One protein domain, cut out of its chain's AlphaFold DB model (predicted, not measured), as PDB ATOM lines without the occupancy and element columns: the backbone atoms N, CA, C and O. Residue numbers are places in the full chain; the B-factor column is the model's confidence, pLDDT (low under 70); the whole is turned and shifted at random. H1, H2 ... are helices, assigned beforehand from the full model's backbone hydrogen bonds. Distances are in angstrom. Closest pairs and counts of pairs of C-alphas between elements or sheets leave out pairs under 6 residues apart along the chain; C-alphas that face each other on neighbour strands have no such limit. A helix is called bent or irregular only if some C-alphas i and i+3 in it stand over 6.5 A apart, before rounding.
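AT A GLANCE: This is residues 217 to 295 of the 304 residues of an uncharacterized protein of Deltaproteobacteria bacterium (UniProt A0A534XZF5). Seven short helices form a compact body in three groups along its longest axis: H1, H2 and H3 at one end, H4 and H5 in the middle, H6 and H7 at the other end. H1 and H3 lie side by side, H5 continues the line of packing from H3, and H7 packs beside H4. The printed part has 79 residues, with helices H1 to H7 in order along the chain and no named strand; the class is all helix. The whole is compact, with a radius of gyration of the C-alphas of 11.3 A and spans of 30 by 22 by 20 A.

IN THESE COORDINATES: H1, residues 217 to 226, begins at C-alpha 217 (4.393, 49.724, 27.119) and is the longest helix, 14.0 A. H2, residues 230 to 233, measures 6.2 A; it is neither bent nor irregular, but only just. H3, residues 242 to 249, measures 10.2 A. H4, residues 256 to 262, measures 10.1 A and begins at C-alpha 256 (2.961, 41.307, 5.676). H5, residues 270 to 276, measures 9.9 A. H6, residues 280 to 284, measures 6.3 A. H7, residues 286 to 293, measures 10.4 A and ends at C-alpha 293 (-11.456, 46.573, 6.458).

HOW THE PARTS SIT: H4 is the hub, touching three other helices. It touches H7 at a shallow tilt of 15 degrees, the same way; their closest C-alphas, of Gln 260 and Leu 288, are 6.5 A apart. It touches H2, with the closest C-alphas, of Arg 230 and Asn 261, 6.5 A apart. H4 and H6 only just touch, with 3 pairs of C-alphas within 8 A, the closest those of Pro 256 and Ile 281 at 7.0 A. H4 and H5 are close but not clearly touching, with the closest C-alphas, of Val 259 and Leu 276, 7.2 A apart. H5 touches H3 at a shallow tilt of 15 degrees, the same way, the closest C-alphas being those of Cys 249 and Leu 272, 5.9 A apart. H3 touches H1 the same way at a shallow tilt of 34.7 degrees, only just short of steep; the C-alphas of Pro 217 and Thr 244 are the closest, at 4.6 A. H1 and H2 touch only at the corner, the closest C-alphas being those of Ile 224 and Cys 231 at 6.3 A. H6 and H7 also touch only at the corner, and only just, with 3 pairs of C-alphas within 8 A, the closest those of Val 282 and Lys 289 at 5.4 A. H1 is apart from H5, H6 and H7. In H1, H3, H4, H5, H6 and H7 every O i to N i+4 pair is within hydrogen-bond range; H2 is too short for such a pair.

THE WHOLE: The two C-alphas farthest apart, of Glu 219 and Pro 286, are 31.4 A apart. The printed part has no cut. No link is long; those from H1 to H2, H5 to H6 and H6 to H7 are tight. The mean pLDDT of the printed part is 96.3, and no printed residue is under 70.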
ATOM      1  N   PRO A 217       4.646  49.629  28.551       97.94
ATOM      2  CA  PRO A 217       4.393  49.724  27.119       97.94
ATOM      3  C   PRO A 217       5.577  49.326  26.233       97.94
ATOM      4  O   PRO A 217       5.358  48.683  25.210       97.94
ATOM      5  N   ASP A 218       6.815  49.644  26.624       97.56
ATOM      6  CA  ASP A 218       7.989  49.378  25.791       97.56
ATOM      7  C   ASP A 218       8.220  47.868  25.649       97.56
ATOM      8  O   ASP A 218       8.419  47.368  24.539       97.56
ATOM      9  N   GLU A 219       8.079  47.116  26.743       97.88
ATOM     10  CA  GLU A 219       8.175  45.655  26.739       97.88
ATOM     11  C   GLU A 219       7.028  44.993  25.952       97.88
ATOM     12  O   GLU A 219       7.245  44.021  25.216       97.88
ATOM     13  N   ARG A 220       5.797  45.524  26.053       98.38
ATOM     14  CA  ARG A 220       4.648  45.050  25.255       98.38
ATOM     15  C   ARG A 220       4.893  45.238  23.764       98.38
ATOM     16  O   ARG A 220       4.654  44.318  22.978       98.38
ATOM     17  N   VAL A 221       5.362  46.419  23.368       98.31
ATOM     18  CA  VAL A 221       5.695  46.719  21.973       98.31
ATOM     19  C   VAL A 221       6.824  45.823  21.494       98.31
ATOM     20  O   VAL A 221       6.729  45.265  20.404       98.31
ATOM     21  N   GLU A 222       7.865  45.642  22.305       97.62
ATOM     22  CA  GLU A 222       8.990  44.780  21.965       97.62
ATOM     23  C   GLU A 222       8.540  43.347  21.672       97.62
ATOM     24  O   GLU A 222       8.895  42.821  20.617       97.62
ATOM     25  N   VAL A 223       7.744  42.714  22.547       98.12
ATOM     26  CA  VAL A 223       7.298  41.332  22.305       98.12
ATOM     27  C   VAL A 223       6.384  41.238  21.083       98.12
ATOM     28  O   VAL A 223       6.518  40.303  20.295       98.12
ATOM     29  N   ILE A 224       5.499  42.215  20.865       98.12
ATOM     30  CA  ILE A 224       4.611  42.238  19.697       98.12
ATOM     31  C   ILE A 224       5.431  42.354  18.410       98.12
ATOM     32  O   ILE A 224       5.219  41.579  17.480       98.12
ATOM     33  N   VAL A 225       6.391  43.278  18.356       97.25
ATOM     34  CA  VAL A 225       7.200  43.528  17.157       97.25
ATOM     35  C   VAL A 225       8.184  42.385  16.902       97.25
ATOM     36  O   VAL A 225       8.202  41.852  15.797       97.25
ATOM     37  N   LYS A 226       8.951  41.951  17.913       96.81
ATOM     38  CA  LYS A 226       9.956  40.880  17.759       96.81
ATOM     39  C   LYS A 226       9.353  39.527  17.392       96.81
ATOM     40  O   LYS A 226      10.044  38.693  16.823       96.81
ATOM     41  N   THR A 227       8.086  39.294  17.724       96.75
ATOM     42  CA  THR A 227       7.384  38.050  17.366       96.75
ATOM     43  C   THR A 227       6.538  38.191  16.108       96.75
ATOM     44  O   THR A 227       5.759  37.292  15.798       96.75
ATOM     45  N   GLU A 228       6.625  39.320  15.404       96.38
ATOM     46  CA  GLU A 228       5.751  39.661  14.282       96.38
ATOM     47  C   GLU A 228       4.251  39.479  14.604       96.38
ATOM     48  O   GLU A 228       3.449  39.053  13.773       96.38
ATOM     49  N   GLY A 229       3.849  39.773  15.840       96.12
ATOM     50  CA  GLY A 229       2.477  39.617  16.315       96.12
ATOM     51  C   GLY A 229       2.049  38.165  16.556       96.12
ATOM     52  O   GLY A 229       0.904  37.933  16.939       96.12
ATOM     53  N   ARG A 230       2.931  37.168  16.404       96.88
ATOM     54  CA  ARG A 230       2.606  35.759  16.698       96.88
ATOM     55  C   ARG A 230       2.251  35.551  18.175       96.88
ATOM     56  O   ARG A 230       1.470  34.654  18.499       96.88
ATOM     57  N   CYS A 231       2.751  36.404  19.076       96.69
ATOM     58  CA  CYS A 231       2.376  36.376  20.491       96.69
ATOM     59  C   CYS A 231       0.891  36.674  20.740       96.69
ATOM     60  O   CYS A 231       0.331  36.213  21.735       96.69
ATOM     61  N   LEU A 232       0.221  37.382  19.825       96.31
ATOM     62  CA  LEU A 232      -1.162  37.828  19.988       96.31
ATOM     63  C   LEU A 232      -2.159  36.666  20.087       96.31
ATOM     64  O   LEU A 232      -3.180  36.796  20.759       96.31
ATOM     65  N   GLY A 233      -1.839  35.505  19.502       94.69
ATOM     66  CA  GLY A 233      -2.651  34.293  19.646       94.69
ATOM     67  C   GLY A 233      -2.745  33.809  21.099       94.69
ATOM     68  O   GLY A 233      -3.824  33.458  21.572       94.69
ATOM     69  N   ALA A 234      -1.641  33.868  21.852       94.38
ATOM     70  CA  ALA A 234      -1.623  33.536  23.282       94.38
ATOM     71  C   ALA A 234      -2.276  34.632  24.155       94.38
ATOM     72  O   ALA A 234      -2.713  34.378  25.284       94.38
ATOM     73  N   LEU A 235      -2.379  35.847  23.613       96.38
ATOM     74  CA  LEU A 235      -2.917  37.044  24.259       96.38
ATOM     75  C   LEU A 235      -4.347  37.370  23.796       96.38
ATOM     76  O   LEU A 235      -4.814  38.499  23.946       96.38
ATOM     77  N   ALA A 236      -5.070  36.388  23.249       92.75
ATOM     78  CA  ALA A 236      -6.453  36.572  22.827       92.75
ATOM     79  C   ALA A 236      -7.313  37.161  23.965       92.75
ATOM     80  O   ALA A 236      -7.233  36.729  25.120       92.75
ATOM     81  N   GLY A 237      -8.106  38.183  23.639       92.69
ATOM     82  CA  GLY A 237      -8.974  38.884  24.588       92.69
ATOM     83  C   GLY A 237      -8.283  39.883  25.526       92.69
ATOM     84  O   GLY A 237      -8.980  40.524  26.302       92.69
ATOM     85  N   LEU A 238      -6.955  40.048  25.476       95.44
ATOM     86  CA  LEU A 238      -6.261  41.079  26.256       95.44
ATOM     87  C   LEU A 238      -6.115  42.364  25.431       95.44
ATOM     88  O   LEU A 238      -5.545  42.297  24.344       95.44
ATOM     89  N   PRO A 239      -6.600  43.520  25.914       94.44
ATOM     90  CA  PRO A 239      -6.369  44.798  25.252       94.44
ATOM     91  C   PRO A 239      -4.955  45.327  25.535       94.44
ATOM     92  O   PRO A 239      -4.253  44.849  26.428       94.44
ATOM     93  N   ILE A 240      -4.564  46.365  24.796       96.88
ATOM     94  CA  ILE A 240      -3.388  47.195  25.088       96.88
ATOM     95  C   ILE A 240      -3.817  48.622  25.417       96.88
ATOM     96  O   ILE A 240      -4.855  49.094  24.956       96.88
ATOM     97  N   ASP A 241      -3.015  49.310  26.224       96.25
ATOM     98  CA  ASP A 241      -3.269  50.695  26.609       96.25
ATOM     99  C   ASP A 241      -2.947  51.695  25.478       96.25
ATOM    100  O   ASP A 241      -2.354  51.363  24.443       96.25
ATOM    101  N   GLY A 242      -3.332  52.956  25.687       97.38
ATOM    102  CA  GLY A 242      -3.126  54.031  24.718       97.38
ATOM    103  C   GLY A 242      -1.655  54.338  24.417       97.38
ATOM    104  O   GLY A 242      -1.338  54.658  23.272       97.38
ATOM    105  N   LYS A 243      -0.742  54.194  25.388       98.00
ATOM    106  CA  LYS A 243       0.696  54.440  25.190       98.00
ATOM    107  C   LYS A 243       1.322  53.329  24.346       98.00
ATOM    108  O   LYS A 243       1.993  53.640  23.365       98.00
ATOM    109  N   THR A 244       1.012  52.065  24.640       98.38
ATOM    110  CA  THR A 244       1.402  50.915  23.801       98.38
ATOM    111  C   THR A 244       0.879  51.092  22.369       98.38
ATOM    112  O   THR A 244       1.612  50.926  21.395       98.38
ATOM    113  N   THR A 245      -0.385  51.511  22.226       98.44
ATOM    114  CA  THR A 245      -1.005  51.784  20.919       98.44
ATOM    115  C   THR A 245      -0.275  52.895  20.162       98.44
ATOM    116  O   THR A 245       0.054  52.722  18.990       98.44
ATOM    117  N   ALA A 246       0.014  54.023  20.815       98.38
ATOM    118  CA  ALA A 246       0.710  55.152  20.202       98.38
ATOM    119  C   ALA A 246       2.118  54.770  19.723       98.38
ATOM    120  O   ALA A 246       2.512  55.133  18.616       98.38
ATOM    121  N   GLN A 247       2.850  53.981  20.513       98.44
ATOM    122  CA  GLN A 247       4.175  53.480  20.143       98.44
ATOM    123  C   GLN A 247       4.137  52.527  18.941       98.44
ATOM    124  O   GLN A 247       5.044  52.556  18.110       98.44
ATOM    125  N   LEU A 248       3.085  51.710  18.806       98.12
ATOM    126  CA  LEU A 248       2.861  50.901  17.603       98.12
ATOM    127  C   LEU A 248       2.470  51.775  16.399       98.12
ATOM    128  O   LEU A 248       2.915  51.514  15.282       98.12
ATOM    129  N   CYS A 249       1.684  52.833  16.593       98.19
ATOM    130  CA  CYS A 249       1.335  53.772  15.521       98.19
ATOM    131  C   CYS A 249       2.516  54.650  15.070       98.19
ATOM    132  O   CYS A 249       2.511  55.164  13.958       98.19
ATOM    133  N   ALA A 250       3.552  54.820  15.889       96.81
ATOM    134  CA  ALA A 250       4.734  55.599  15.518       96.81
ATOM    135  C   ALA A 250       5.674  54.867  14.538       96.81
ATOM    136  O   ALA A 250       6.660  55.445  14.086       96.81
ATOM    137  N   ARG A 251       5.401  53.593  14.219       95.38
ATOM    138  CA  ARG A 251       6.296  52.735  13.434       95.38
ATOM    139  C   ARG A 251       5.808  52.538  11.994       95.38
ATOM    140  O   ARG A 251       4.601  52.355  11.781       95.38
ATOM    141  N   PRO A 252       6.724  52.524  11.009       94.88
ATOM    142  CA  PRO A 252       6.457  51.943   9.702       94.88
ATOM    143  C   PRO A 252       6.529  50.412   9.777       94.88
ATOM    144  O   PRO A 252       7.326  49.859  10.536       94.88
ATOM    145  N   TYR A 253       5.720  49.724   8.969       94.56
ATOM    146  CA  TYR A 253       5.708  48.260   8.911       94.56
ATOM    147  C   TYR A 253       6.001  47.738   7.507       94.56
ATOM    148  O   TYR A 253       5.385  48.159   6.528       94.56
ATOM    149  N   THR A 254       6.918  46.773   7.436       93.75
ATOM    150  CA  THR A 254       7.371  46.113   6.200       93.75
ATOM    151  C   THR A 254       7.059  44.616   6.164       93.75
ATOM    152  O   THR A 254       7.216  43.998   5.116       93.75
ATOM    153  N   SER A 255       6.578  44.030   7.266       95.44
ATOM    154  CA  SER A 255       6.205  42.612   7.335       95.44
ATOM    155  C   SER A 255       4.712  42.414   7.023       95.44
ATOM    156  O   SER A 255       3.863  42.893   7.786       95.44
ATOM    157  N   PRO A 256       4.350  41.688   5.943       94.56
ATOM    158  CA  PRO A 256       2.961  41.307   5.676       94.56
ATOM    159  C   PRO A 256       2.370  40.456   6.805       94.56
ATOM    160  O   PRO A 256       1.193  40.595   7.142       94.56
ATOM    161  N   LEU A 257       3.196  39.587   7.397       95.69
ATOM    162  CA  LEU A 257       2.791  38.676   8.458       95.69
ATOM    163  C   LEU A 257       2.399  39.435   9.726       95.69
ATOM    164  O   LEU A 257       1.372  39.130  10.331       95.69
ATOM    165  N   PHE A 258       3.169  40.461  10.091       97.25
ATOM    166  CA  PHE A 258       2.846  41.322  11.225       97.25
ATOM    167  C   PHE A 258       1.450  41.941  11.094       97.25
ATOM    168  O   PHE A 258       0.625  41.856  12.007       97.25
ATOM    169  N   VAL A 259       1.156  42.503   9.918       97.56
ATOM    170  CA  VAL A 259      -0.154  43.097   9.623       97.56
ATOM    171  C   VAL A 259      -1.259  42.041   9.660       97.56
ATOM    172  O   VAL A 259      -2.320  42.289  10.230       97.56
ATOM    173  N   GLN A 260      -1.015  40.860   9.089       96.50
ATOM    174  CA  GLN A 260      -1.975  39.756   9.089       96.50
ATOM    175  C   GLN A 260      -2.304  39.267  10.509       96.50
ATOM    176  O   GLN A 260      -3.461  38.964  10.806       96.50
ATOM    177  N   ASN A 261      -1.312  39.189  11.398       96.69
ATOM    178  CA  ASN A 261      -1.534  38.798  12.788       96.69
ATOM    179  C   ASN A 261      -2.345  39.862  13.540       96.69
ATOM    180  O   ASN A 261      -3.314  39.525  14.222       96.69
ATOM    181  N   LEU A 262      -2.027  41.146  13.350       96.50
ATOM    182  CA  LEU A 262      -2.801  42.245  13.934       96.50
ATOM    183  C   LEU A 262      -4.236  42.308  13.404       96.50
ATOM    184  O   LEU A 262      -5.149  42.571  14.179       96.50
ATOM    185  N   SER A 263      -4.465  42.009  12.121       95.75
ATOM    186  CA  SER A 263      -5.814  41.996  11.542       95.75
ATOM    187  C   SER A 263      -6.686  40.839  12.042       95.75
ATOM    188  O   SER A 263      -7.876  40.808  11.753       95.75
ATOM    189  N   ARG A 264      -6.110  39.842  12.725       95.19
ATOM    190  CA  ARG A 264      -6.841  38.715  13.333       95.19
ATOM    191  C   ARG A 264      -7.028  38.886  14.839       95.19
ATOM    192  O   ARG A 264      -7.815  38.166  15.450       95.19
ATOM    193  N   TRP A 265      -6.297  39.811  15.452       95.75
ATOM    194  CA  TRP A 265      -6.332  40.025  16.887       95.75
ATOM    195  C   TRP A 265      -7.504  40.935  17.259       95.75
ATOM    196  O   TRP A 265      -7.399  42.150  17.196       95.75
ATOM    197  N   SER A 266      -8.623  40.337  17.673       92.75
ATOM    198  CA  SER A 266      -9.873  41.051  17.998       92.75
ATOM    199  C   SER A 266      -9.710  42.287  18.919       92.75
ATOM    200  O   SER A 266     -10.299  43.327  18.617       92.75
ATOM    201  N   PRO A 267      -8.867  42.263  19.976       94.94
ATOM    202  CA  PRO A 267      -8.590  43.439  20.810       94.94
ATOM    203  C   PRO A 267      -7.753  44.550  20.151       94.94
ATOM    204  O   PRO A 267      -7.441  45.533  20.823       94.94
ATOM    205  N   CYS A 268      -7.354  44.415  18.879       96.44
ATOM    206  CA  CYS A 268      -6.524  45.397  18.184       96.44
ATOM    207  C   CYS A 268      -7.205  46.779  18.193       96.44
ATOM    208  O   CYS A 268      -8.321  46.906  17.673       96.44
ATOM    209  N   PRO A 269      -6.575  47.822  18.770       96.62
ATOM    210  CA  PRO A 269      -7.214  49.124  18.943       96.62
ATOM    211  C   PRO A 269      -7.624  49.776  17.613       96.62
ATOM    212  O   PRO A 269      -6.851  49.718  16.652       96.62
ATOM    213  N   PRO A 270      -8.762  50.501  17.552       96.56
ATOM    214  CA  PRO A 270      -9.205  51.184  16.331       96.56
ATOM    215  C   PRO A 270      -8.151  52.123  15.727       96.56
ATOM    216  O   PRO A 270      -7.968  52.167  14.512       96.56
ATOM    217  N   ALA A 271      -7.404  52.838  16.577       97.00
ATOM    218  CA  ALA A 271      -6.327  53.728  16.141       97.00
ATOM    219  C   ALA A 271      -5.201  52.971  15.415       97.00
ATOM    220  O   ALA A 271      -4.684  53.458  14.410       97.00
ATOM    221  N   LEU A 272      -4.862  51.765  15.886       97.75
ATOM    222  CA  LEU A 272      -3.849  50.927  15.254       97.75
ATOM    223  C   LEU A 272      -4.361  50.350  13.931       97.75
ATOM    224  O   LEU A 272      -3.647  50.403  12.936       97.75
ATOM    225  N   VAL A 273      -5.614  49.890  13.869       97.62
ATOM    226  CA  VAL A 273      -6.230  49.428  12.611       97.62
ATOM    227  C   VAL A 273      -6.238  50.545  11.558       97.62
ATOM    228  O   VAL A 273      -5.823  50.335  10.417       97.62
ATOM    229  N   ALA A 274      -6.641  51.759  11.947       97.12
ATOM    230  CA  ALA A 274      -6.635  52.927  11.069       97.12
ATOM    231  C   ALA A 274      -5.219  53.320  10.610       97.12
ATOM    232  O   ALA A 274      -5.043  53.763   9.474       97.12
ATOM    233  N   HIS A 275      -4.208  53.156  11.470       97.75
ATOM    234  CA  HIS A 275      -2.802  53.350  11.111       97.75
ATOM    235  C   HIS A 275      -2.318  52.312  10.095       97.75
ATOM    236  O   HIS A 275      -1.734  52.680   9.077       97.75
ATOM    237  N   LEU A 276      -2.616  51.027  10.318       97.38
ATOM    238  CA  LEU A 276      -2.232  49.936   9.417       97.38
ATOM    239  C   LEU A 276      -2.813  50.119   8.009       97.38
ATOM    240  O   LEU A 276      -2.098  49.931   7.030       97.38
ATOM    241  N   LEU A 277      -4.065  50.572   7.887       96.69
ATOM    242  CA  LEU A 277      -4.696  50.875   6.591       96.69
ATOM    243  C   LEU A 277      -3.959  51.958   5.780       96.69
ATOM    244  O   LEU A 277      -4.110  52.022   4.558       96.69
ATOM    245  N   LYS A 278      -3.164  52.813   6.436       95.81
ATOM    246  CA  LYS A 278      -2.367  53.864   5.787       95.81
ATOM    247  C   LYS A 278      -0.969  53.395   5.382       95.81
ATOM    248  O   LYS A 278      -0.310  54.116   4.638       95.81
ATOM    249  N   GLN A 279      -0.522  52.228   5.848       96.50
ATOM    250  CA  GLN A 279       0.817  51.712   5.569       96.50
ATOM    251  C   GLN A 279       0.981  51.349   4.089       96.50
ATOM    252  O   GLN A 279       0.087  50.769   3.469       96.50
ATOM    253  N   GLU A 280       2.163  51.632   3.539       95.12
ATOM    254  CA  GLU A 280       2.503  51.341   2.139       95.12
ATOM    255  C   GLU A 280       2.314  49.860   1.792       95.12
ATOM    256  O   GLU A 280       1.749  49.528   0.748       95.12
ATOM    257  N   ILE A 281       2.698  48.963   2.701       95.62
ATOM    258  CA  ILE A 281       2.554  47.518   2.507       95.62
ATOM    259  C   ILE A 281       1.095  47.073   2.357       95.62
ATOM    260  O   ILE A 281       0.794  46.188   1.562       95.62
ATOM    261  N   VAL A 282       0.171  47.720   3.072       96.38
ATOM    262  CA  VAL A 282      -1.263  47.414   3.005       96.38
ATOM    263  C   VAL A 282      -1.882  47.983   1.737       96.38
ATOM    264  O   VAL A 282      -2.694  47.318   1.099       96.38
ATOM    265  N   ARG A 283      -1.469  49.187   1.321       94.00
ATOM    266  CA  ARG A 283      -1.925  49.795   0.059       94.00
ATOM    267  C   ARG A 283      -1.578  48.935  -1.154       94.00
ATOM    268  O   ARG A 283      -2.377  48.857  -2.081       94.00
ATOM    269  N   ARG A 284      -0.413  48.284  -1.125       94.19
ATOM    270  CA  ARG A 284       0.087  47.418  -2.203       94.19
ATOM    271  C   ARG A 284      -0.451  45.986  -2.144       94.19
ATOM    272  O   ARG A 284      -0.304  45.257  -3.118       94.19
ATOM    273  N   ALA A 285      -1.089  45.584  -1.043       95.31
ATOM    274  CA  ALA A 285      -1.577  44.224  -0.827       95.31
ATOM    275  C   ALA A 285      -3.106  44.197  -0.608       95.31
ATOM    276  O   ALA A 285      -3.572  44.315   0.532       95.31
ATOM    277  N   PRO A 286      -3.915  43.968  -1.668       94.38
ATOM    278  CA  PRO A 286      -5.380  43.963  -1.576       94.38
ATOM    279  C   PRO A 286      -5.937  43.007  -0.513       94.38
ATOM    280  O   PRO A 286      -6.901  43.342   0.173       94.38
ATOM    281  N   ALA A 287      -5.303  41.845  -0.325       95.50
ATOM    282  CA  ALA A 287      -5.708  40.864   0.682       95.50
ATOM    283  C   ALA A 287      -5.562  41.394   2.121       95.50
ATOM    284  O   ALA A 287      -6.463  41.200   2.938       95.50
ATOM    285  N   LEU A 288      -4.467  42.102   2.427       95.81
ATOM    286  CA  LEU A 288      -4.258  42.713   3.746       95.81
ATOM    287  C   LEU A 288      -5.236  43.862   3.980       95.81
ATOM    288  O   LEU A 288      -5.815  43.970   5.061       95.81
ATOM    289  N   LYS A 289      -5.466  44.688   2.953       96.38
ATOM    290  CA  LYS A 289      -6.446  45.776   3.013       96.38
ATOM    291  C   LYS A 289      -7.846  45.244   3.322       96.38
ATOM    292  O   LYS A 289      -8.485  45.738   4.247       96.38
ATOM    293  N   LEU A 290      -8.287  44.208   2.605       95.75
ATOM    294  CA  LEU A 290      -9.588  43.576   2.823       95.75
ATOM    295  C   LEU A 290      -9.704  42.966   4.228       95.75
ATOM    296  O   LEU A 290     -10.741  43.109   4.872       95.75
ATOM    297  N   ALA A 291      -8.648  42.309   4.720       95.69
ATOM    298  CA  ALA A 291      -8.627  41.748   6.071       95.69
ATOM    299  C   ALA A 291      -8.785  42.835   7.147       95.69
ATOM    300  O   ALA A 291      -9.575  42.669   8.072       95.69
ATOM    301  N   LEU A 292      -8.091  43.968   6.997       96.56
ATOM    302  CA  LEU A 292      -8.196  45.101   7.920       96.56
ATOM    303  C   LEU A 292      -9.545  45.821   7.827       96.56
ATOM    304  O   LEU A 292     -10.082  46.202   8.858       96.56
ATOM    305  N   GLN A 293     -10.120  45.979   6.631       95.12
ATOM    306  CA  GLN A 293     -11.456  46.573   6.458       95.12
ATOM    307  C   GLN A 293     -12.566  45.724   7.091       95.12
ATOM    308  O   GLN A 293     -13.573  46.263   7.535       95.12
ATOM    309  N   ARG A 294     -12.382  44.399   7.152       95.31
ATOM    310  CA  ARG A 294     -13.299  43.469   7.829       95.31
ATOM    311  C   ARG A 294     -13.081  43.389   9.341       95.31
ATOM    312  O   ARG A 294     -13.835  42.693  10.017       95.31
ATOM    313  N   HIS A 295     -12.050  44.043   9.874       96.44
ATOM    314  CA  HIS A 295     -11.773  44.013  11.304       96.44
ATOM    315  C   HIS A 295     -12.899  44.720  12.083       96.44
ATOM    316  O   HIS A 295     -13.318  45.800  11.665       96.44
TER     317      HIS A 295